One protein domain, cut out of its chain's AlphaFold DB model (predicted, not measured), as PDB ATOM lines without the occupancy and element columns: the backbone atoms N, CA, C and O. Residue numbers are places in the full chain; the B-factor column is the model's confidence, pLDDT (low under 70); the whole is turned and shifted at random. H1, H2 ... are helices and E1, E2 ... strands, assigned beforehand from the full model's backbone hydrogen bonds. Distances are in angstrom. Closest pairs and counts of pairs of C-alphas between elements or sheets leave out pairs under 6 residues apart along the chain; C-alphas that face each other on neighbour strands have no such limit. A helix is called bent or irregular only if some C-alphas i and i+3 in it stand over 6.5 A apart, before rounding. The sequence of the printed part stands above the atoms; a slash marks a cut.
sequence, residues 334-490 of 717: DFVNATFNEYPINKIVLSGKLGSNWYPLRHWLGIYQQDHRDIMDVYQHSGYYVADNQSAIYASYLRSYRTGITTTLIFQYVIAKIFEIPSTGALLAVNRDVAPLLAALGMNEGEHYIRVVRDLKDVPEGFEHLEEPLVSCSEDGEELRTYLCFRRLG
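Overview. This is residues 334 to 490 of the 717 residues of an uncharacterized protein of Phytophthora ramorum (UniProt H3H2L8). A strongly twisted sheet of five parallel strands makes the core, with H2 and H3 packed over one face and H1 over the other, and H4 beside the edge strand E5. A small hairpin, E6 and E7, sits at one end of the domain beside H1, and a long loop, residues 453 to 469, leads to it. The printed part has 157 residues, under half of them in named elements, which follow as E1 H1 E2 H2 E3 H3 E4 H4 E5 E6 E7; the class is mixed, helices and strands. The sheet runs E2 E1 E3 E4 E5, and E6 and E7 are antiparallel. The whole is compact, with a radius of gyration of the C-alphas of 15.3 A and spans of 45 by 36 by 35 A.

Arrangement. E1, residues 345 to 351, H1, residues 360 to 371, and E2, residues 376 to 379, form a strand-helix-strand unit, two parallel neighbour strands with a helix between. N 350 and O 377 are 2.8 A apart, within hydrogen-bond range. H1 is on the sheet at a height over the sheet of 9.2 A; its closest C-alphas to E2 are Gln 369 and Met 376, 5.8 A. H2, residues 390 to 400, is on the opposite face and leads to E3, residues 401 to 406; E2, H2 and E3 make a split unit, with E1 between the strands. N 349 and O 403 are 2.9 A apart. H3, residues 417 to 423, touches H2 at a steep tilt of 64 degrees, the closest C-alphas being Leu 398 and Ile 421, 6.3 A. E4, residues 427 to 431, is parallel to E3, with N 404 and O 427 2.8 A apart. H4, residues 432 to 440, is irregular, C-alphas 433 and 436 being 7.5 A apart. E5, residues 449 to 452, pairs with E4 through N 450 and O 428, 2.8 A. E3, H3, E4 and E4, H4, E5 are units too; the four crossovers are right-handed. E6, residues 470 to 473, and E7, residues 479 to 482, form a hairpin, with N 470 and O 482 2.7 A apart. Every O i to N i+4 pair is within range in H2, but 6 of 8 in H1, 2 of 3 in H3 and 3 of 5 in H4.

Along the chain. E1 begins at C-alpha 345 (97.738, 147.986, 173.122) and is 14.7 A long. H1 is 18.0 A, H2 15.2 A and H4 14.0 A long. E7 ends at C-alpha 482 (122.229, 148.612, 173.855).

Size, cuts and confidence. The C-alphas farthest apart, Thr 339 and Asp 476, are 47.6 A apart. The printed part has no cut; the link E5 to E6 is long. Mean pLDDT of the printed part is 71.5, and 56 residues are under 70, among them residues 452 to 490.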
ATOM      1  N   ASP A 334      96.388 132.888 187.881       83.12
ATOM      2  CA  ASP A 334      95.890 134.230 187.536       83.12
ATOM      3  C   ASP A 334      96.344 134.726 186.149       83.12
ATOM      4  O   ASP A 334      95.674 135.550 185.516       83.12
ATOM      5  N   PHE A 335      97.479 134.224 185.657       84.00
ATOM      6  CA  PHE A 335      98.048 134.628 184.372       84.00
ATOM      7  C   PHE A 335      97.409 133.877 183.201       84.00
ATOM      8  O   PHE A 335      97.197 134.474 182.143       84.00
ATOM      9  N   VAL A 336      97.030 132.613 183.419       80.88
ATOM     10  CA  VAL A 336      96.539 131.694 182.379       80.88
ATOM     11  C   VAL A 336      95.013 131.637 182.275       80.88
ATOM     12  O   VAL A 336      94.488 131.324 181.214       80.88
ATOM     13  N   ASN A 337      94.266 131.995 183.322       74.81
ATOM     14  CA  ASN A 337      92.812 131.772 183.391       74.81
ATOM     15  C   ASN A 337      91.936 132.721 182.544       74.81
ATOM     16  O   ASN A 337      90.731 132.817 182.771       74.81
ATOM     17  N   ALA A 338      92.498 133.425 181.561       73.62
ATOM     18  CA  ALA A 338      91.753 134.365 180.727       73.62
ATOM     19  C   ALA A 338      91.949 134.121 179.229       73.62
ATOM     20  O   ALA A 338      92.933 133.532 178.783       73.62
ATOM     21  N   THR A 339      91.004 134.624 178.440       75.44
ATOM     22  CA  THR A 339      91.057 134.562 176.980       75.44
ATOM     23  C   THR A 339      92.194 135.411 176.423       75.44
ATOM     24  O   THR A 339      92.534 136.458 176.977       75.44
ATOM     25  N   PHE A 340      92.751 134.971 175.296       79.38
ATOM     26  CA  PHE A 340      93.726 135.743 174.532       79.38
ATOM     27  C   PHE A 340      93.141 137.106 174.131       79.38
ATOM     28  O   PHE A 340      91.967 137.197 173.767       79.38
ATOM     29  N   ASN A 341      93.947 138.164 174.218       78.50
ATOM     30  CA  ASN A 341      93.534 139.502 173.812       78.50
ATOM     31  C   ASN A 341      93.835 139.716 172.325       78.50
ATOM     32  O   ASN A 341      94.987 139.888 171.940       78.50
ATOM     33  N   GLU A 342      92.793 139.732 171.496       83.56
ATOM     34  CA  GLU A 342      92.916 139.948 170.048       83.56
ATOM     35  C   GLU A 342      93.241 141.405 169.670       83.56
ATOM     36  O   GLU A 342      93.703 141.660 168.559       83.56
ATOM     37  N   TYR A 343      93.051 142.355 170.594       84.00
ATOM     38  CA  TYR A 343      93.250 143.790 170.368       84.00
ATOM     39  C   TYR A 343      94.203 144.390 171.417       84.00
ATOM     40  O   TYR A 343      93.799 145.238 172.219       84.00
ATOM     41  N   PRO A 344      95.473 143.949 171.466       87.25
ATOM     42  CA  PRO A 344      96.424 144.466 172.437       87.25
ATOM     43  C   PRO A 344      96.809 145.919 172.136       87.25
ATOM     44  O   PRO A 344      96.919 146.337 170.980       87.25
ATOM     45  N   ILE A 345      97.094 146.678 173.192       83.44
ATOM     46  CA  ILE A 345      97.738 147.986 173.122       83.44
ATOM     47  C   ILE A 345      99.084 147.797 172.422       83.44
ATOM     48  O   ILE A 345      99.932 147.011 172.856       83.44
ATOM     49  N   ASN A 346      99.285 148.534 171.331       85.31
ATOM     50  CA  ASN A 346     100.493 148.461 170.516       85.31
ATOM     51  C   ASN A 346     101.642 149.275 171.133       85.31
ATOM     52  O   ASN A 346     102.162 150.201 170.517       85.31
ATOM     53  N   LYS A 347     102.002 148.918 172.365       84.44
ATOM     54  CA  LYS A 347     103.115 149.456 173.144       84.44
ATOM     55  C   LYS A 347     103.850 148.325 173.853       84.44
ATOM     56  O   LYS A 347     103.346 147.203 173.955       84.44
ATOM     57  N   ILE A 348     105.024 148.652 174.371       86.75
ATOM     58  CA  ILE A 348     105.822 147.761 175.207       86.75
ATOM     59  C   ILE A 348     105.508 148.060 176.673       86.75
ATOM     60  O   ILE A 348     105.552 149.215 177.086       86.75
ATOM     61  N   VAL A 349     105.223 147.035 177.476       91.06
ATOM     62  CA  VAL A 349     105.123 147.191 178.930       91.06
ATOM     63  C   VAL A 349     106.433 146.801 179.601       91.06
ATOM     64  O   VAL A 349     106.884 145.656 179.520       91.06
ATOM     65  N   LEU A 350     107.051 147.757 180.290       89.69
ATOM     66  CA  LEU A 350     108.167 147.515 181.191       89.69
ATOM     67  C   LEU A 350     107.621 147.107 182.551       89.69
ATOM     68  O   LEU A 350     107.108 147.936 183.305       89.69
ATOM     69  N   SER A 351     107.749 145.822 182.868       84.38
ATOM     70  CA  SER A 351     107.165 145.281 184.085       84.38
ATOM     71  C   SER A 351     108.185 145.019 185.196       84.38
ATOM     72  O   SER A 351     109.219 144.379 184.984       84.38
ATOM     73  N   GLY A 352     107.837 145.414 186.426       82.75
ATOM     74  CA  GLY A 352     108.515 144.980 187.650       82.75
ATOM     75  C   GLY A 352     109.284 146.069 188.393       82.75
ATOM     76  O   GLY A 352     109.075 147.261 188.197       82.75
ATOM     77  N   LYS A 353     110.172 145.638 189.296       81.12
ATOM     78  CA  LYS A 353     110.980 146.532 190.139       81.12
ATOM     79  C   LYS A 353     112.100 147.170 189.317       81.12
ATOM     80  O   LYS A 353     112.877 146.447 188.696       81.12
ATOM     81  N   LEU A 354     112.201 148.497 189.370       78.25
ATOM     82  CA  LEU A 354     113.152 149.322 188.606       78.25
ATOM     83  C   LEU A 354     114.437 149.650 189.386       78.25
ATOM     84  O   LEU A 354     115.044 150.691 189.162       78.25
ATOM     85  N   GLY A 355     114.817 148.836 190.372       73.69
ATOM     86  CA  GLY A 355     115.998 149.118 191.193       73.69
ATOM     87  C   GLY A 355     117.282 148.919 190.391       73.69
ATOM     88  O   GLY A 355     117.505 147.815 189.900       73.69
ATOM     89  N   SER A 356     118.124 149.950 190.296       69.38
ATOM     90  CA  SER A 356     119.399 149.924 189.560       69.38
ATOM     91  C   SER A 356     120.350 148.829 190.046       69.38
ATOM     92  O   SER A 356     120.951 148.149 189.225       69.38
ATOM     93  N   ASN A 357     120.405 148.595 191.361       61.31
ATOM     94  CA  ASN A 357     121.313 147.621 191.985       61.31
ATOM     95  C   ASN A 357     121.019 146.165 191.595       61.31
ATOM     96  O   ASN A 357     121.868 145.300 191.753       61.31
ATOM     97  N   TRP A 358     119.805 145.887 191.117       65.12
ATOM     98  CA  TRP A 358     119.350 144.528 190.815       65.12
ATOM     99  C   TRP A 358     118.965 144.366 189.339       65.12
ATOM    100  O   TRP A 358     119.153 143.310 188.744       65.12
ATOM    101  N   TYR A 359     118.420 145.420 188.726       73.69
ATOM    102  CA  TYR A 359     117.911 145.423 187.357       73.69
ATOM    103  C   TYR A 359     118.301 146.724 186.630       73.69
ATOM    104  O   TYR A 359     117.423 147.527 186.306       73.69
ATOM    105  N   PRO A 360     119.594 146.951 186.336       65.31
ATOM    106  CA  PRO A 360     120.095 148.213 185.781       65.31
ATOM    107  C   PRO A 360     119.453 148.555 184.434       65.31
ATOM    108  O   PRO A 360     118.989 149.675 184.236       65.31
ATOM    109  N   LEU A 361     119.291 147.566 183.549       72.00
ATOM    110  CA  LEU A 361     118.592 147.769 182.278       72.00
ATOM    111  C   LEU A 361     117.114 148.133 182.486       72.00
ATOM    112  O   LEU A 361     116.571 148.953 181.755       72.00
ATOM    113  N   ARG A 362     116.450 147.561 183.502       79.88
ATOM    114  CA  ARG A 362     115.051 147.905 183.800       79.88
ATOM    115  C   ARG A 362     114.945 149.314 184.381       79.88
ATOM    116  O   ARG A 362     114.026 150.040 184.029       79.88
ATOM    117  N   HIS A 363     115.880 149.701 185.245       79.00
ATOM    118  CA  HIS A 363     115.967 151.056 185.782       79.00
ATOM    119  C   HIS A 363     116.087 152.087 184.660       79.00
ATOM    120  O   HIS A 363     115.277 153.008 184.578       79.00
ATOM    121  N   TRP A 364     117.037 151.863 183.751       78.50
ATOM    122  CA  TRP A 364     117.255 152.727 182.600       78.50
ATOM    123  C   TRP A 364     116.023 152.800 181.690       78.50
ATOM    124  O   TRP A 364     115.586 153.895 181.358       78.50
ATOM    125  N   LEU A 365     115.394 151.662 181.361       80.19
ATOM    126  CA  LEU A 365     114.169 151.644 180.547       80.19
ATOM    127  C   LEU A 365     113.036 152.444 181.207       80.19
ATOM    128  O   LEU A 365     112.233 153.063 180.518       80.19
ATOM    129  N   GLY A 366     112.988 152.460 182.541       85.50
ATOM    130  CA  GLY A 366     112.036 153.269 183.295       85.50
ATOM    131  C   GLY A 366     112.302 154.773 183.202       85.50
ATOM    132  O   GLY A 366     111.353 155.549 183.250       85.50
ATOM    133  N   ILE A 367     113.566 155.185 183.054       81.69
ATOM    134  CA  ILE A 367     113.946 156.580 182.780       81.69
ATOM    135  C   ILE A 367     113.621 156.919 181.325       81.69
ATOM    136  O   ILE A 367     112.902 157.879 181.078       81.69
ATOM    137  N   TYR A 368     114.065 156.090 180.377       79.50
ATOM    138  CA  TYR A 368     113.821 156.267 178.943       79.50
ATOM    139  C   TYR A 368     112.334 156.426 178.616       79.50
ATOM    140  O   TYR A 368     111.948 157.271 177.810       79.50
ATOM    141  N   GLN A 369     111.480 155.648 179.284       90.12
ATOM    142  CA  GLN A 369     110.036 155.725 179.107       90.12
ATOM    143  C   GLN A 369     109.444 157.100 179.460       90.12
ATOM    144  O   GLN A 369     108.393 157.445 178.921       90.12
ATOM    145  N   GLN A 370     110.089 157.904 180.317       88.88
ATOM    146  CA  GLN A 370     109.571 159.222 180.706       88.88
ATOM    147  C   GLN A 370     109.404 160.150 179.501       88.88
ATOM    148  O   GLN A 370     108.388 160.847 179.435       88.88
ATOM    149  N   ASP A 371     110.334 160.056 178.548       89.50
ATOM    150  CA  ASP A 371     110.355 160.819 177.296       89.50
ATOM    151  C   ASP A 371     109.700 160.061 176.123       89.50
ATOM    152  O   ASP A 371     109.411 160.648 175.087       89.50
ATOM    153  N   HIS A 372     109.387 158.772 176.306       85.31
ATOM    154  CA  HIS A 372     108.924 157.847 175.259       85.31
ATOM    155  C   HIS A 372     107.615 157.126 175.626       85.31
ATOM    156  O   HIS A 372     107.438 155.917 175.423       85.31
ATOM    157  N   ARG A 373     106.671 157.870 176.212       88.25
ATOM    158  CA  ARG A 373     105.386 157.331 176.704       88.25
ATOM    159  C   ARG A 373     104.458 156.838 175.597       88.25
ATOM    160  O   ARG A 373     103.482 156.142 175.869       88.25
ATOM    161  N   ASP A 374     104.706 157.234 174.358       83.12
ATOM    162  CA  ASP A 374     103.956 156.818 173.179       83.12
ATOM    163  C   ASP A 374     104.274 155.372 172.766       83.12
ATOM    164  O   ASP A 374     103.374 154.673 172.299       83.12
ATOM    165  N   ILE A 375     105.498 154.894 173.018       82.25
ATOM    166  CA  ILE A 375     105.943 153.535 172.657       82.25
ATOM    167  C   ILE A 375     106.011 152.564 173.840       82.25
ATOM    168  O   ILE A 375     105.921 151.348 173.640       82.25
ATOM    169  N   MET A 376     106.162 153.070 175.067       88.62
ATOM    170  CA  MET A 376     106.361 152.242 176.254       88.62
ATOM    171  C   MET A 376     105.563 152.753 177.451       88.62
ATOM    172  O   MET A 376     105.484 153.953 177.704       88.62
ATOM    173  N   ASP A 377     105.025 151.820 178.229       90.12
ATOM    174  CA  ASP A 377     104.417 152.092 179.527       90.12
ATOM    175  C   ASP A 377     105.163 151.318 180.617       90.12
ATOM    176  O   ASP A 377     105.627 150.194 180.415       90.12
ATOM    177  N   VAL A 378     105.296 151.927 181.791       89.62
ATOM    178  CA  VAL A 378     105.896 151.287 182.964       89.62
ATOM    179  C   VAL A 378     104.790 150.806 183.879       89.62
ATOM    180  O   VAL A 378     103.925 151.582 184.283       89.62
ATOM    181  N   TYR A 379     104.864 149.539 184.272       85.81
ATOM    182  CA  TYR A 379     103.990 148.996 185.296       85.81
ATOM    183  C   TYR A 379     104.812 148.344 186.404       85.81
ATOM    184  O   TYR A 379     105.406 147.273 186.242       85.81
ATOM    185  N   GLN A 380     104.853 149.001 187.561       75.94
ATOM    186  CA  GLN A 380     105.489 148.416 188.731       75.94
ATOM    187  C   GLN A 380     104.605 147.305 189.292       75.94
ATOM    188  O   GLN A 380     103.419 147.495 189.550       75.94
ATOM    189  N   HIS A 381     105.199 146.133 189.499       71.38
ATOM    190  CA  HIS A 381     104.510 145.032 190.157       71.38
ATOM    191  C   HIS A 381     104.225 145.423 191.610       71.38
ATOM    192  O   HIS A 381     105.158 145.713 192.358       71.38
ATOM    193  N   SER A 382     102.967 145.350 192.038       66.94
ATOM    194  CA  SER A 382     102.510 145.706 193.389       66.94
ATOM    195  C   SER A 382     102.969 144.736 194.494       66.94
ATOM    196  O   SER A 382     102.436 144.757 195.594       66.94
ATOM    197  N   GLY A 383     103.977 143.892 194.231       66.12
ATOM    198  CA  GLY A 383     104.320 142.719 195.046       66.12
ATOM    199  C   GLY A 383     103.296 141.578 194.937       66.12
ATOM    200  O   GLY A 383     102.215 141.750 194.378       66.12
ATOM    201  N   TYR A 384     103.644 140.388 195.430       63.25
ATOM    202  CA  TYR A 384     102.727 139.243 195.453       63.25
ATOM    203  C   TYR A 384     102.099 139.083 196.843       63.25
ATOM    204  O   TYR A 384     102.466 138.192 197.598       63.25
ATOM    205  N   TYR A 385     101.182 139.973 197.218       65.50
ATOM    206  CA  TYR A 385     100.483 139.880 198.505       65.50
ATOM    207  C   TYR A 385      99.224 139.009 198.384       65.50
ATOM    208  O   TYR A 385      98.426 139.189 197.462       65.50
ATOM    209  N   VAL A 386      99.025 138.065 199.314       58.69
ATOM    210  CA  VAL A 386      97.957 137.045 199.208       58.69
ATOM    211  C   VAL A 386      96.550 137.618 199.352       58.69
ATOM    212  O   VAL A 386      95.632 137.120 198.700       58.69
ATOM    213  N   ALA A 387      96.382 138.665 200.163       59.25
ATOM    214  CA  ALA A 387      95.074 139.217 200.512       59.25
ATOM    215  C   ALA A 387      94.356 139.953 199.361       59.25
ATOM    216  O   ALA A 387      93.146 140.141 199.449       59.25
ATOM    217  N   ASP A 388      95.061 140.308 198.281       64.94
ATOM    218  CA  ASP A 388      94.504 141.122 197.199       64.94
ATOM    219  C   ASP A 388      94.469 140.402 195.845       64.94
ATOM    220  O   ASP A 388      95.321 139.575 195.515       64.94
ATOM    221  N   ASN A 389      93.546 140.829 194.980       73.25
ATOM    222  CA  ASN A 389      93.492 140.466 193.560       73.25
ATOM    223  C   ASN A 389      94.607 141.119 192.710       73.25
ATOM    224  O   ASN A 389      94.512 141.133 191.482       73.25
ATOM    225  N   GLN A 390      95.667 141.645 193.335       77.19
ATOM    226  CA  GLN A 390      96.773 142.344 192.672       77.19
ATOM    227  C   GLN A 390      97.424 141.514 191.564       77.19
ATOM    228  O   GLN A 390      97.729 142.051 190.507       77.19
ATOM    229  N   SER A 391      97.606 140.207 191.766       78.06
ATOM    230  CA  SER A 391      98.206 139.327 190.756       78.06
ATOM    231  C   SER A 391      97.320 139.177 189.518       78.06
ATOM    232  O   SER A 391      97.821 139.259 188.401       78.06
ATOM    233  N   ALA A 392      96.004 139.056 189.699       81.81
ATOM    234  CA  ALA A 392      95.045 139.029 188.597       81.81
ATOM    235  C   ALA A 392      94.950 140.387 187.881       81.81
ATOM    236  O   ALA A 392      94.899 140.434 186.651       81.81
ATOM    237  N   ILE A 393      94.982 141.495 188.631       84.31
ATOM    238  CA  ILE A 393      95.046 142.854 188.073       84.31
ATOM    239  C   ILE A 393      96.320 143.010 187.240       84.31
ATOM    240  O   ILE A 393      96.258 143.389 186.074       84.31
ATOM    241  N   TYR A 394      97.471 142.661 187.798       86.38
ATOM    242  CA  TYR A 394      98.755 142.722 187.116       86.38
ATOM    243  C   TYR A 394      98.786 141.841 185.856       86.38
ATOM    244  O   TYR A 394      99.184 142.312 184.791       86.38
ATOM    245  N   ALA A 395      98.279 140.608 185.928       86.88
ATOM    246  CA  ALA A 395      98.118 139.747 184.758       86.88
ATOM    247  C   ALA A 395      97.197 140.372 183.696       86.88
ATOM    248  O   ALA A 395      97.466 140.261 182.500       86.88
ATOM    249  N   SER A 396      96.123 141.057 184.112       86.12
ATOM    250  CA  SER A 396      95.247 141.786 183.190       86.12
ATOM    251  C   SER A 396      95.972 142.936 182.494       86.12
ATOM    252  O   SER A 396      95.803 143.093 181.289       86.12
ATOM    253  N   TYR A 397      96.849 143.654 183.207       88.94
ATOM    254  CA  TYR A 397      97.697 144.679 182.607       88.94
ATOM    255  C   TYR A 397      98.638 144.075 181.576       88.94
ATOM    256  O   TYR A 397      98.617 144.528 180.441       88.94
ATOM    257  N   LEU A 398      99.405 143.032 181.914       89.12
ATOM    258  CA  LEU A 398     100.306 142.384 180.950       89.12
ATOM    259  C   LEU A 398      99.560 141.941 179.682       89.12
ATOM    260  O   LEU A 398     100.013 142.219 178.575       89.12
ATOM    261  N   ARG A 399      98.375 141.343 179.845       88.19
ATOM    262  CA  ARG A 399      97.486 140.917 178.750       88.19
ATOM    263  C   ARG A 399      97.007 142.064 177.861       88.19
ATOM    264  O   ARG A 399      96.692 141.853 176.690       88.19
ATOM    265  N   SER A 400      96.887 143.271 178.409       87.19
ATOM    266  CA  SER A 400      96.486 144.440 177.631       87.19
ATOM    267  C   SER A 400      97.557 144.879 176.641       87.19
ATOM    268  O   SER A 400      97.202 145.562 175.690       87.19
ATOM    269  N   TYR A 401      98.825 144.492 176.809       88.00
ATOM    270  CA  TYR A 401      99.917 144.919 175.933       88.00
ATOM    271  C   TYR A 401     100.325 143.849 174.933       88.00
ATOM    272  O   TYR A 401     100.211 142.649 175.168       88.00
ATOM    273  N   ARG A 402     100.858 144.313 173.802       82.06
ATOM    274  CA  ARG A 402     101.372 143.437 172.751       82.06
ATOM    275  C   ARG A 402     102.672 142.751 173.161       82.06
ATOM    276  O   ARG A 402     102.868 141.585 172.830       82.06
ATOM    277  N   THR A 403     103.533 143.471 173.876       86.00
ATOM    278  CA  THR A 403     104.867 143.007 174.262       86.00
ATOM    279  C   THR A 403     105.166 143.423 175.693       86.00
ATOM    280  O   THR A 403     104.967 144.583 176.046       86.00
ATOM    281  N   GLY A 404     105.689 142.505 176.500       88.25
ATOM    282  CA  GLY A 404     106.251 142.791 177.815       88.25
ATOM    283  C   GLY A 404     107.758 142.571 177.820       88.25
ATOM    284  O   GLY A 404     108.241 141.567 177.299       88.25
ATOM    285  N   ILE A 405     108.504 143.491 178.429       88.62
ATOM    286  CA  ILE A 405     109.957 143.377 178.578       88.62
ATOM    287  C   ILE A 405     110.339 143.059 180.024       88.62
ATOM    288  O   ILE A 405     109.838 143.654 180.984       88.62
ATOM    289  N   THR A 406     111.269 142.121 180.179       87.50
ATOM    290  CA  THR A 406     111.915 141.812 181.455       87.50
ATOM    291  C   THR A 406     113.414 141.606 181.257       87.50
ATOM    292  O   THR A 406     113.870 141.376 180.142       87.50
ATOM    293  N   THR A 407     114.200 141.730 182.327       80.56
ATOM    294  CA  THR A 407     115.664 141.740 182.240       80.56
ATOM    295  C   THR A 407     116.301 140.913 183.354       80.56
ATOM    296  O   THR A 407     115.760 140.833 184.461       80.56
ATOM    297  N   THR A 408     117.446 140.300 183.053       74.62
ATOM    298  CA  THR A 408     118.208 139.407 183.943       74.62
ATOM    299  C   THR A 408     119.714 139.712 183.929       74.62
ATOM    300  O   THR A 408     120.508 138.873 184.331       74.62
ATOM    301  N   LEU A 409     120.118 140.903 183.467       63.50
ATOM    302  CA  LEU A 409     121.510 141.249 183.131       63.50
ATOM    303  C   LEU A 409     122.542 140.932 184.234       63.50
ATOM    304  O   LEU A 409     123.559 140.317 183.936       63.50
ATOM    305  N   ILE A 410     122.287 141.343 185.485       59.97
ATOM    306  CA  ILE A 410     123.213 141.113 186.615       59.97
ATOM    307  C   ILE A 410     123.196 139.644 187.044       59.97
ATOM    308  O   ILE A 410     124.234 139.029 187.245       59.97
ATOM    309  N   PHE A 411     121.998 139.089 187.186       64.94
ATOM    310  CA  PHE A 411     121.780 137.793 187.817       64.94
ATOM    311  C   PHE A 411     122.037 136.595 186.902       64.94
ATOM    312  O   PHE A 411     122.329 135.508 187.385       64.94
ATOM    313  N   GLN A 412     121.879 136.778 185.589       69.62
ATOM    314  CA  GLN A 412     122.078 135.762 184.551       69.62
ATOM    315  C   GLN A 412     121.270 134.460 184.746       69.62
ATOM    316  O   GLN A 412     121.552 133.455 184.102       69.62
ATOM    317  N   TYR A 413     120.214 134.486 185.569       76.25
ATOM    318  CA  TYR A 413     119.308 133.361 185.806       76.25
ATOM    319  C   TYR A 413     117.865 133.652 185.357       76.25
ATOM    320  O   TYR A 413     117.462 134.802 185.152       76.25
ATOM    321  N   VAL A 414     117.062 132.596 185.191       83.31
ATOM    322  CA  VAL A 414     115.689 132.654 184.649       83.31
ATOM    323  C   VAL A 414     114.674 133.103 185.709       83.31
ATOM    324  O   VAL A 414     114.289 132.318 186.563       83.31
ATOM    325  N   ILE A 415     114.177 134.340 185.632       85.56
ATOM    326  CA  ILE A 415     113.204 134.907 186.591       85.56
ATOM    327  C   ILE A 415     111.735 134.597 186.255       85.56
ATOM    328  O   ILE A 415     111.380 134.433 185.091       85.56
ATOM    329  N   ALA A 416     110.847 134.665 187.256       86.12
ATOM    330  CA  ALA A 416     109.405 134.397 187.119       86.12
ATOM    331  C   ALA A 416     108.716 135.123 185.945       86.12
ATOM    332  O   ALA A 416     107.884 134.542 185.250       86.12
ATOM    333  N   LYS A 417     109.103 136.374 185.659       87.75
ATOM    334  CA  LYS A 417     108.506 137.198 184.585       87.75
ATOM    335  C   LYS A 417     108.631 136.602 183.188       87.75
ATOM    336  O   LYS A 417     107.806 136.905 182.331       87.75
ATOM    337  N   ILE A 418     109.643 135.763 182.973       88.38
ATOM    338  CA  ILE A 418     109.840 135.030 181.719       88.38
ATOM    339  C   ILE A 418     108.675 134.067 181.469       88.38
ATOM    340  O   ILE A 418     108.333 133.824 180.321       88.38
ATOM    341  N   PHE A 419     108.020 133.583 182.523       86.88
ATOM    342  CA  PHE A 419     106.836 132.735 182.427       86.88
ATOM    343  C   PHE A 419     105.542 133.554 182.501       86.88
ATOM    344  O   PHE A 419     104.595 133.282 181.775       86.88
ATOM    345  N   GLU A 420     105.494 134.597 183.335       87.06
ATOM    346  CA  GLU A 420     104.289 135.422 183.523       87.06
ATOM    347  C   GLU A 420     103.834 136.154 182.252       87.06
ATOM    348  O   GLU A 420     102.653 136.113 181.919       87.06
ATOM    349  N   ILE A 421     104.758 136.822 181.549       88.94
ATOM    350  CA  ILE A 421     104.456 137.641 180.361       88.94
ATOM    351  C   ILE A 421     103.867 136.799 179.213       88.94
ATOM    352  O   ILE A 421     102.769 137.120 178.751       88.94
ATOM    353  N   PRO A 422     104.520 135.716 178.747       87.00
ATOM    354  CA  PRO A 422     103.966 134.923 177.654       87.00
ATOM    355  C   PRO A 422     102.682 134.193 178.052       87.00
ATOM    356  O   PRO A 422     101.797 134.026 177.214       87.00
ATOM    357  N   SER A 423     102.515 133.824 179.327       85.00
ATOM    358  CA  SER A 423     101.281 133.187 179.805       85.00
ATOM    359  C   SER A 423     100.045 134.082 179.714       85.00
ATOM    360  O   SER A 423      98.934 133.563 179.644       85.00
ATOM    361  N   THR A 424     100.205 135.409 179.643       85.06
ATOM    362  CA  THR A 424      99.080 136.322 179.384       85.06
ATOM    363  C   THR A 424      98.785 136.524 177.898       85.06
ATOM    364  O   THR A 424      97.853 137.254 177.568       85.06
ATOM    365  N   GLY A 425      99.557 135.900 177.002       79.56
ATOM    366  CA  GLY A 425      99.481 136.095 175.553       79.56
ATOM    367  C   GLY A 425     100.286 137.291 175.031       79.56
ATOM    368  O   GLY A 425     100.234 137.572 173.837       79.56
ATOM    369  N   ALA A 426     101.030 137.988 175.896       83.00
ATOM    370  CA  ALA A 426     101.911 139.075 175.485       83.00
ATOM    371  C   ALA A 426     103.248 138.512 174.987       83.00
ATOM    372  O   ALA A 426     103.775 137.548 175.544       83.00
ATOM    373  N   LEU A 427     103.836 139.127 173.961       84.19
ATOM    374  CA  LEU A 427     105.159 138.738 173.483       84.19
ATOM    375  C   LEU A 427     106.215 139.042 174.552       84.19
ATOM    376  O   LEU A 427     106.313 140.171 175.029       84.19
ATOM    377  N   LEU A 428     107.034 138.053 174.905       88.00
ATOM    378  CA  LEU A 428     108.159 138.252 175.811       88.00
ATOM    379  C   LEU A 428     109.346 138.880 175.072       88.00
ATOM    380  O   LEU A 428     109.818 138.327 174.083       88.00
ATOM    381  N   ALA A 429     109.875 139.980 175.605       87.00
ATOM    382  CA  ALA A 429     111.193 140.508 175.271       87.00
ATOM    383  C   ALA A 429     112.150 140.350 176.464       87.00
ATOM    384  O   ALA A 429     111.829 140.760 177.584       87.00
ATOM    385  N   VAL A 430     113.325 139.761 176.236       84.31
ATOM    386  CA  VAL A 430     114.331 139.521 177.286       84.31
ATOM    387  C   VAL A 430     115.754 139.664 176.743       84.31
ATOM    388  O   VAL A 430     116.001 139.474 175.555       84.31
ATOM    389  N   ASN A 431     116.707 140.049 177.592       71.94
ATOM    390  CA  ASN A 431     118.124 140.154 177.228       71.94
ATOM    391  C   ASN A 431     118.720 138.794 176.822       71.94
ATOM    392  O   ASN A 431     118.323 137.741 177.320       71.94
ATOM    393  N   ARG A 432     119.727 138.842 175.940       72.25
ATOM    394  CA  ARG A 432     120.430 137.671 175.382       72.25
ATOM    395  C   ARG A 432     120.988 136.709 176.433       72.25
ATOM    396  O   ARG A 432     121.101 135.523 176.146       72.25
ATOM    397  N   ASP A 433     121.363 137.204 177.608       68.69
ATOM    398  CA  ASP A 433     122.212 136.460 178.547       68.69
ATOM    399  C   ASP A 433     121.550 135.166 179.064       68.69
ATOM    400  O   ASP A 433     122.244 134.211 179.388       68.69
ATOM    401  N   VAL A 434     120.212 135.090 179.063       74.75
ATOM    402  CA  VAL A 434     119.466 133.876 179.457       74.75
ATOM    403  C   VAL A 434     119.021 133.011 178.280       74.75
ATOM    404  O   VAL A 434     118.476 131.935 178.502       74.75
ATOM    405  N   ALA A 435     119.253 133.430 177.034       77.31
ATOM    406  CA  ALA A 435     118.778 132.710 175.851       77.31
ATOM    407  C   ALA A 435     119.198 131.225 175.808       77.31
ATOM    408  O   ALA A 435     118.349 130.390 175.484       77.31
ATOM    409  N   PRO A 436     120.439 130.853 176.184       72.81
ATOM    410  CA  PRO A 436     120.833 129.449 176.238       72.81
ATOM    411  C   PRO A 436     120.036 128.646 177.284       72.81
ATOM    412  O   PRO A 436     119.576 127.542 176.993       72.81
ATOM    413  N   LEU A 437     119.783 129.228 178.464       74.94
ATOM    414  CA  LEU A 437     118.944 128.617 179.502       74.94
ATOM    415  C   LEU A 437     117.499 128.447 179.021       74.94
ATOM    416  O   LEU A 437     116.897 127.400 179.230       74.94
ATOM    417  N   LEU A 438     116.953 129.448 178.326       79.69
ATOM    418  CA  LEU A 438     115.613 129.371 177.743       79.69
ATOM    419  C   LEU A 438     115.510 128.263 176.691       79.69
ATOM    420  O   LEU A 438     114.536 127.516 176.695       79.69
ATOM    421  N   ALA A 439     116.534 128.080 175.857       78.12
ATOM    422  CA  ALA A 439     116.560 126.994 174.883       78.12
ATOM    423  C   ALA A 439     116.566 125.607 175.554       78.12
ATOM    424  O   ALA A 439     115.856 124.705 175.107       78.12
ATOM    425  N   ALA A 440     117.307 125.439 176.654       71.50
ATOM    426  CA  ALA A 440     117.291 124.208 177.450       71.50
ATOM    427  C   ALA A 440     115.931 123.961 178.138       71.50
ATOM    428  O   ALA A 440     115.530 122.819 178.346       71.50
ATOM    429  N   LEU A 441     115.184 125.035 178.405       72.19
ATOM    430  CA  LEU A 441     113.785 125.027 178.834       72.19
ATOM    431  C   LEU A 441     112.791 124.864 177.664       72.19
ATOM    432  O   LEU A 441     111.589 125.029 177.841       72.19
ATOM    433  N   GLY A 442     113.253 124.578 176.445       75.69
ATOM    434  CA  GLY A 442     112.383 124.443 175.271       75.69
ATOM    435  C   GLY A 442     111.747 125.753 174.788       75.69
ATOM    436  O   GLY A 442     110.914 125.731 173.883       75.69
ATOM    437  N   MET A 443     112.146 126.899 175.346       74.44
ATOM    438  CA  MET A 443     111.755 128.227 174.887       74.44
ATOM    439  C   MET A 443     112.764 128.724 173.845       74.44
ATOM    440  O   MET A 443     113.869 129.152 174.167       74.44
ATOM    441  N   ASN A 444     112.368 128.683 172.577       75.88
ATOM    442  CA  ASN A 444     113.174 129.151 171.444       75.88
ATOM    443  C   ASN A 444     112.960 130.645 171.132       75.88
ATOM    444  O   ASN A 444     111.823 131.134 171.134       75.88
ATOM    445  N   GLU A 445     114.048 131.345 170.795       76.19
ATOM    446  CA  GLU A 445     114.025 132.715 170.258       76.19
ATOM    447  C   GLU A 445     113.282 132.755 168.911       76.19
ATOM    448  O   GLU A 445     113.424 131.857 168.083       76.19
ATOM    449  N   GLY A 446     112.481 133.799 168.688       68.94
ATOM    450  CA  GLY A 446     111.683 133.987 167.472       68.94
ATOM    451  C   GLY A 446     110.384 133.174 167.433       68.94
ATOM    452  O   GLY A 446     109.519 133.467 166.614       68.94
ATOM    453  N   GLU A 447     110.223 132.205 168.337       71.25
ATOM    454  CA  GLU A 447     108.999 131.411 168.504       71.25
ATOM    455  C   GLU A 447     108.252 131.805 169.785       71.25
ATOM    456  O   GLU A 447     107.063 132.112 169.740       71.25
ATOM    457  N   HIS A 448     108.957 131.851 170.920       77.31
ATOM    458  CA  HIS A 448     108.352 132.092 172.239       77.31
ATOM    459  C   HIS A 448     108.681 133.471 172.805       77.31
ATOM    460  O   HIS A 448     107.912 134.036 173.582       77.31
ATOM    461  N   TYR A 449     109.842 134.007 172.440       82.75
ATOM    462  CA  TYR A 449     110.314 135.305 172.901       82.75
ATOM    463  C   TYR A 449     111.205 135.963 171.855       82.75
ATOM    464  O   TYR A 449     111.717 135.312 170.942       82.75
ATOM    465  N   ILE A 450     111.411 137.263 172.019       76.62
ATOM    466  CA  ILE A 450     112.372 138.047 171.251       76.62
ATOM    467  C   ILE A 450     113.502 138.529 172.156       76.62
ATOM    468  O   ILE A 450     113.323 138.819 173.342       76.62
ATOM    469  N   ARG A 451     114.694 138.598 171.579       73.38
ATOM    470  CA  ARG A 451     115.913 139.022 172.256       73.38
ATOM    471  C   ARG A 451     116.068 140.542 172.192       73.38
ATOM    472  O   ARG A 451     115.954 141.133 171.123       73.38
ATOM    473  N   VAL A 452     116.430 141.152 173.318       64.06
ATOM    474  CA  VAL A 452     117.037 142.491 173.354       64.06
ATOM    475  C   VAL A 452     118.533 142.333 173.073       64.06
ATOM    476  O   VAL A 452     119.202 141.530 173.733       64.06
ATOM    477  N   VAL A 453     119.052 143.061 172.083       53.38
ATOM    478  CA  VAL A 453     120.446 142.949 171.625       53.38
ATOM    479  C   VAL A 453     121.273 144.167 172.029       53.38
ATOM    480  O   VAL A 453     120.748 145.256 172.232       53.38
ATOM    481  N   ARG A 454     122.588 143.982 172.178       45.03
ATOM    482  CA  ARG A 454     123.506 145.080 172.522       45.03
ATOM    483  C   ARG A 454     123.973 145.868 171.298       45.03
ATOM    484  O   ARG A 454     124.308 147.032 171.433       45.03
ATOM    485  N   ASP A 455     123.948 145.262 170.115       46.91
ATOM    486  CA  ASP A 455     124.466 145.850 168.882       46.91
ATOM    487  C   ASP A 455     123.465 145.649 167.733       46.91
ATOM    488  O   ASP A 455     122.831 144.596 167.628       46.91
ATOM    489  N   LEU A 456     123.339 146.651 166.859       48.16
ATOM    490  CA  LEU A 456     122.495 146.604 165.663       48.16
ATOM    491  C   LEU A 456     122.876 145.468 164.709       48.16
ATOM    492  O   LEU A 456     122.017 144.939 164.006       48.16
ATOM    493  N   LYS A 457     124.144 145.044 164.708       49.50
ATOM    494  CA  LYS A 457     124.601 143.898 163.904       49.50
ATOM    495  C   LYS A 457     124.039 142.553 164.376       49.50
ATOM    496  O   LYS A 457     124.023 141.595 163.610       49.50
ATOM    497  N   ASP A 458     123.574 142.482 165.623       43.62
ATOM    498  CA  ASP A 458     123.012 141.268 166.224       43.62
ATOM    499  C   ASP A 458     121.489 141.158 166.016       43.62
ATOM    500  O   ASP A 458     120.881 140.160 166.428       43.62
ATOM    501  N   VAL A 459     120.878 142.173 165.388       46.50
ATOM    502  CA  VAL A 459     119.446 142.242 165.074       46.50
ATOM    503  C   VAL A 459     119.099 141.181 164.034       46.50
ATOM    504  O   VAL A 459     119.663 141.195 162.938       46.50
ATOM    505  N   PRO A 460     118.175 140.250 164.337       43.38
ATOM    506  CA  PRO A 460     117.774 139.237 163.375       43.38
ATOM    507  C   PRO A 460     117.201 139.864 162.098       43.38
ATOM    508  O   PRO A 460     116.465 140.849 162.140       43.38
ATOM    509  N   GLU A 461     117.504 139.263 160.949       41.12
ATOM    510  CA  GLU A 461     117.015 139.732 159.652       41.12
ATOM    511  C   GLU A 461     115.470 139.796 159.643       41.12
ATOM    512  O   GLU A 461     114.787 138.831 159.992       41.12
ATOM    513  N   GLY A 462     114.910 140.958 159.278       42.91
ATOM    514  CA  GLY A 462     113.465 141.229 159.316       42.91
ATOM    515  C   GLY A 462     112.939 141.865 160.612       42.91
ATOM    516  O   GLY A 462     111.730 142.052 160.729       42.91
ATOM    517  N   PHE A 463     113.806 142.198 161.572       42.34
ATOM    518  CA  PHE A 463     113.464 142.965 162.774       42.34
ATOM    519  C   PHE A 463     113.891 144.437 162.611       42.34
ATOM    520  O   PHE A 463     114.948 144.740 162.066       42.34
ATOM    521  N   GLU A 464     113.043 145.355 163.062       50.53
ATOM    522  CA  GLU A 464     113.303 146.790 163.214       50.53
ATOM    523  C   GLU A 464     114.029 147.063 164.544       50.53
ATOM    524  O   GLU A 464     114.095 146.207 165.427       50.53
ATOM    525  N   HIS A 465     114.572 148.268 164.704       52.88
ATOM    526  CA  HIS A 465     115.204 148.737 165.936       52.88
ATOM    527  C   HIS A 465     114.820 150.192 166.204       52.88
ATOM    528  O   HIS A 465     114.462 150.917 165.278       52.88
ATOM    529  N   LEU A 466     114.873 150.617 167.468       50.94
ATOM    530  CA  LEU A 466     114.809 152.041 167.798       50.94
ATOM    531  C   LEU A 466     116.102 152.726 167.332       50.94
ATOM    532  O   LEU A 466     117.187 152.183 167.538       50.94
ATOM    533  N   GLU A 467     115.978 153.897 166.701       50.47
ATOM    534  CA  GLU A 467     117.126 154.654 166.173       50.47
ATOM    535  C   GLU A 467     118.066 155.135 167.290       50.47
ATOM    536  O   GLU A 467     119.277 155.233 167.081       50.47
ATOM    537  N   GLU A 468     117.533 155.372 168.491       56.72
ATOM    538  CA  GLU A 468     118.323 155.780 169.649       56.72
ATOM    539  C   GLU A 468     118.842 154.565 170.452       56.72
ATOM    540  O   GLU A 468     118.047 153.746 170.930       56.72
ATOM    541  N   PRO A 469     120.175 154.423 170.631       50.47
ATOM    542  CA  PRO A 469     120.751 153.416 171.514       50.47
ATOM    543  C   PRO A 469     120.420 153.683 172.982       50.47
ATOM    544  O   PRO A 469     120.495 154.808 173.468       50.47
ATOM    545  N   LEU A 470     120.177 152.615 173.731       50.00
ATOM    546  CA  LEU A 470     120.111 152.621 175.184       50.00
ATOM    547  C   LEU A 470     121.526 152.765 175.761       50.00
ATOM    548  O   LEU A 470     122.325 151.838 175.662       50.00
ATOM    549  N   VAL A 471     121.845 153.909 176.362       56.31
ATOM    550  CA  VAL A 471     123.188 154.212 176.883       56.31
ATOM    551  C   VAL A 471     123.237 154.034 178.404       56.31
ATOM    552  O   VAL A 471     122.482 154.675 179.128       56.31
ATOM    553  N   SER A 472     124.136 153.191 178.909       48.97
ATOM    554  CA  SER A 472     124.399 152.989 180.346       48.97
ATOM    555  C   SER A 472     125.893 153.108 180.641       48.97
ATOM    556  O   SER A 472     126.688 152.869 179.747       48.97
ATOM    557  N   CYS A 473     126.297 153.453 181.863       49.47
ATOM    558  CA  CYS A 473     127.715 153.487 182.242       49.47
ATOM    559  C   CYS A 473     128.049 152.314 183.168       49.47
ATOM    560  O   CYS A 473     127.296 152.031 184.102       49.47
ATOM    561  N   SER A 474     129.166 151.639 182.906       43.19
ATOM    562  CA  SER A 474     129.763 150.674 183.839       43.19
ATOM    563  C   SER A 474     130.356 151.383 185.066       43.19
ATOM    564  O   SER A 474     130.572 152.595 185.041       43.19
ATOM    565  N   GLU A 475     130.634 150.637 186.143       44.12
ATOM    566  CA  GLU A 475     131.306 151.170 187.346       44.12
ATOM    567  C   GLU A 475     132.693 151.760 187.031       44.12
ATOM    568  O   GLU A 475     133.144 152.677 187.714       44.12
ATOM    569  N   ASP A 476     133.310 151.311 185.934       55.75
ATOM    570  CA  ASP A 476     134.602 151.785 185.433       55.75
ATOM    571  C   ASP A 476     134.483 153.032 184.529       55.75
ATOM    572  O   ASP A 476     135.482 153.548 184.027       55.75
ATOM    573  N   GLY A 477     133.262 153.539 184.310       51.94
ATOM    574  CA  GLY A 477     132.990 154.730 183.503       51.94
ATOM    575  C   GLY A 477     132.870 154.483 181.997       51.94
ATOM    576  O   GLY A 477     132.653 155.439 181.253       51.94
ATOM    577  N   GLU A 478     132.965 153.234 181.525       46.78
ATOM    578  CA  GLU A 478     132.744 152.920 180.108       46.78
ATOM    579  C   GLU A 478     131.259 152.974 179.731       46.78
ATOM    580  O   GLU A 478     130.403 152.390 180.404       46.78
ATOM    581  N   GLU A 479     130.979 153.655 178.619       49.91
ATOM    582  CA  GLU A 479     129.653 153.838 178.034       49.91
ATOM    583  C   GLU A 479     129.217 152.586 177.247       49.91
ATOM    584  O   GLU A 479     129.752 152.247 176.194       49.91
ATOM    585  N   LEU A 480     128.199 151.902 177.755       43.28
ATOM    586  CA  LEU A 480     127.583 150.697 177.215       43.28
ATOM    587  C   LEU A 480     126.303 151.055 176.455       43.28
ATOM    588  O   LEU A 480     125.296 151.434 177.056       43.28
ATOM    589  N   ARG A 481     126.332 150.893 175.129       51.38
ATOM    590  CA  ARG A 481     125.175 151.082 174.239       51.38
ATOM    591  C   ARG A 481     124.452 149.754 174.008       51.38
ATOM    592  O   ARG A 481     125.091 148.734 173.778       51.38
ATOM    593  N   THR A 482     123.127 149.757 174.096       44.81
ATOM    594  CA  THR A 482     122.229 148.612 173.855       44.81
ATOM    595  C   THR A 482     121.160 149.050 172.853       44.81
ATOM    596  O   THR A 482     120.870 150.231 172.792       44.81
ATOM    597  N   TYR A 483     120.542 148.172 172.063       50.50
ATOM    598  CA  TYR A 483     119.498 148.573 171.105       50.50
ATOM    599  C   TYR A 483     118.229 147.741 171.313       50.50
ATOM    600  O   TYR A 483     118.276 146.519 171.466       50.50
ATOM    601  N   LEU A 484     117.068 148.400 171.339       41.38
ATOM    602  CA  LEU A 484     115.785 147.702 171.403       41.38
ATOM    603  C   LEU A 484     115.343 147.327 169.992       41.38
ATOM    604  O   LEU A 484     115.190 148.203 169.142       41.38
ATOM    605  N   CYS A 485     115.107 146.038 169.756       43.56
ATOM    606  CA  CYS A 485     114.800 145.517 168.427       43.56
ATOM    607  C   CYS A 485     113.496 144.719 168.442       43.56
ATOM    608  O   CYS A 485     113.238 143.941 169.360       43.56
ATOM    609  N   PHE A 486     112.646 144.941 167.446       42.72
ATOM    610  CA  PHE A 486     111.291 144.408 167.364       42.72
ATOM    611  C   PHE A 486     110.920 144.162 165.904       42.72
ATOM    612  O   PHE A 486     111.267 144.941 165.035       42.72
ATOM    613  N   ARG A 487     110.171 143.106 165.591       42.56
ATOM    614  CA  ARG A 487     109.647 142.883 164.235       42.56
ATOM    615  C   ARG A 487     108.169 143.225 164.193       42.56
ATOM    616  O   ARG A 487     107.387 142.666 164.963       42.56
ATOM    617  N   ARG A 488     107.759 144.099 163.271       39.28
ATOM    618  CA  ARG A 488     106.338 144.266 162.950       39.28
ATOM    619  C   ARG A 488     105.875 143.036 162.178       39.28
ATOM    620  O   ARG A 488     106.440 142.700 161.143       39.28
ATOM    621  N   LEU A 489     104.850 142.357 162.689       35.38
ATOM    622  CA  LEU A 489     104.182 141.302 161.930       35.38
ATOM    623  C   LEU A 489     103.547 141.934 160.689       35.38
ATOM    624  O   LEU A 489     102.683 142.807 160.813       35.38
ATOM    625  N   GLY A 490     104.001 141.516 159.507       39.09
ATOM    626  CA  GLY A 490     103.421 141.942 158.238       39.09
ATOM    627  C   GLY A 490     102.102 141.220 157.961       39.09
ATOM    628  O   GLY A 490     101.817 140.165 158.531       39.09
TER     629      GLY A 490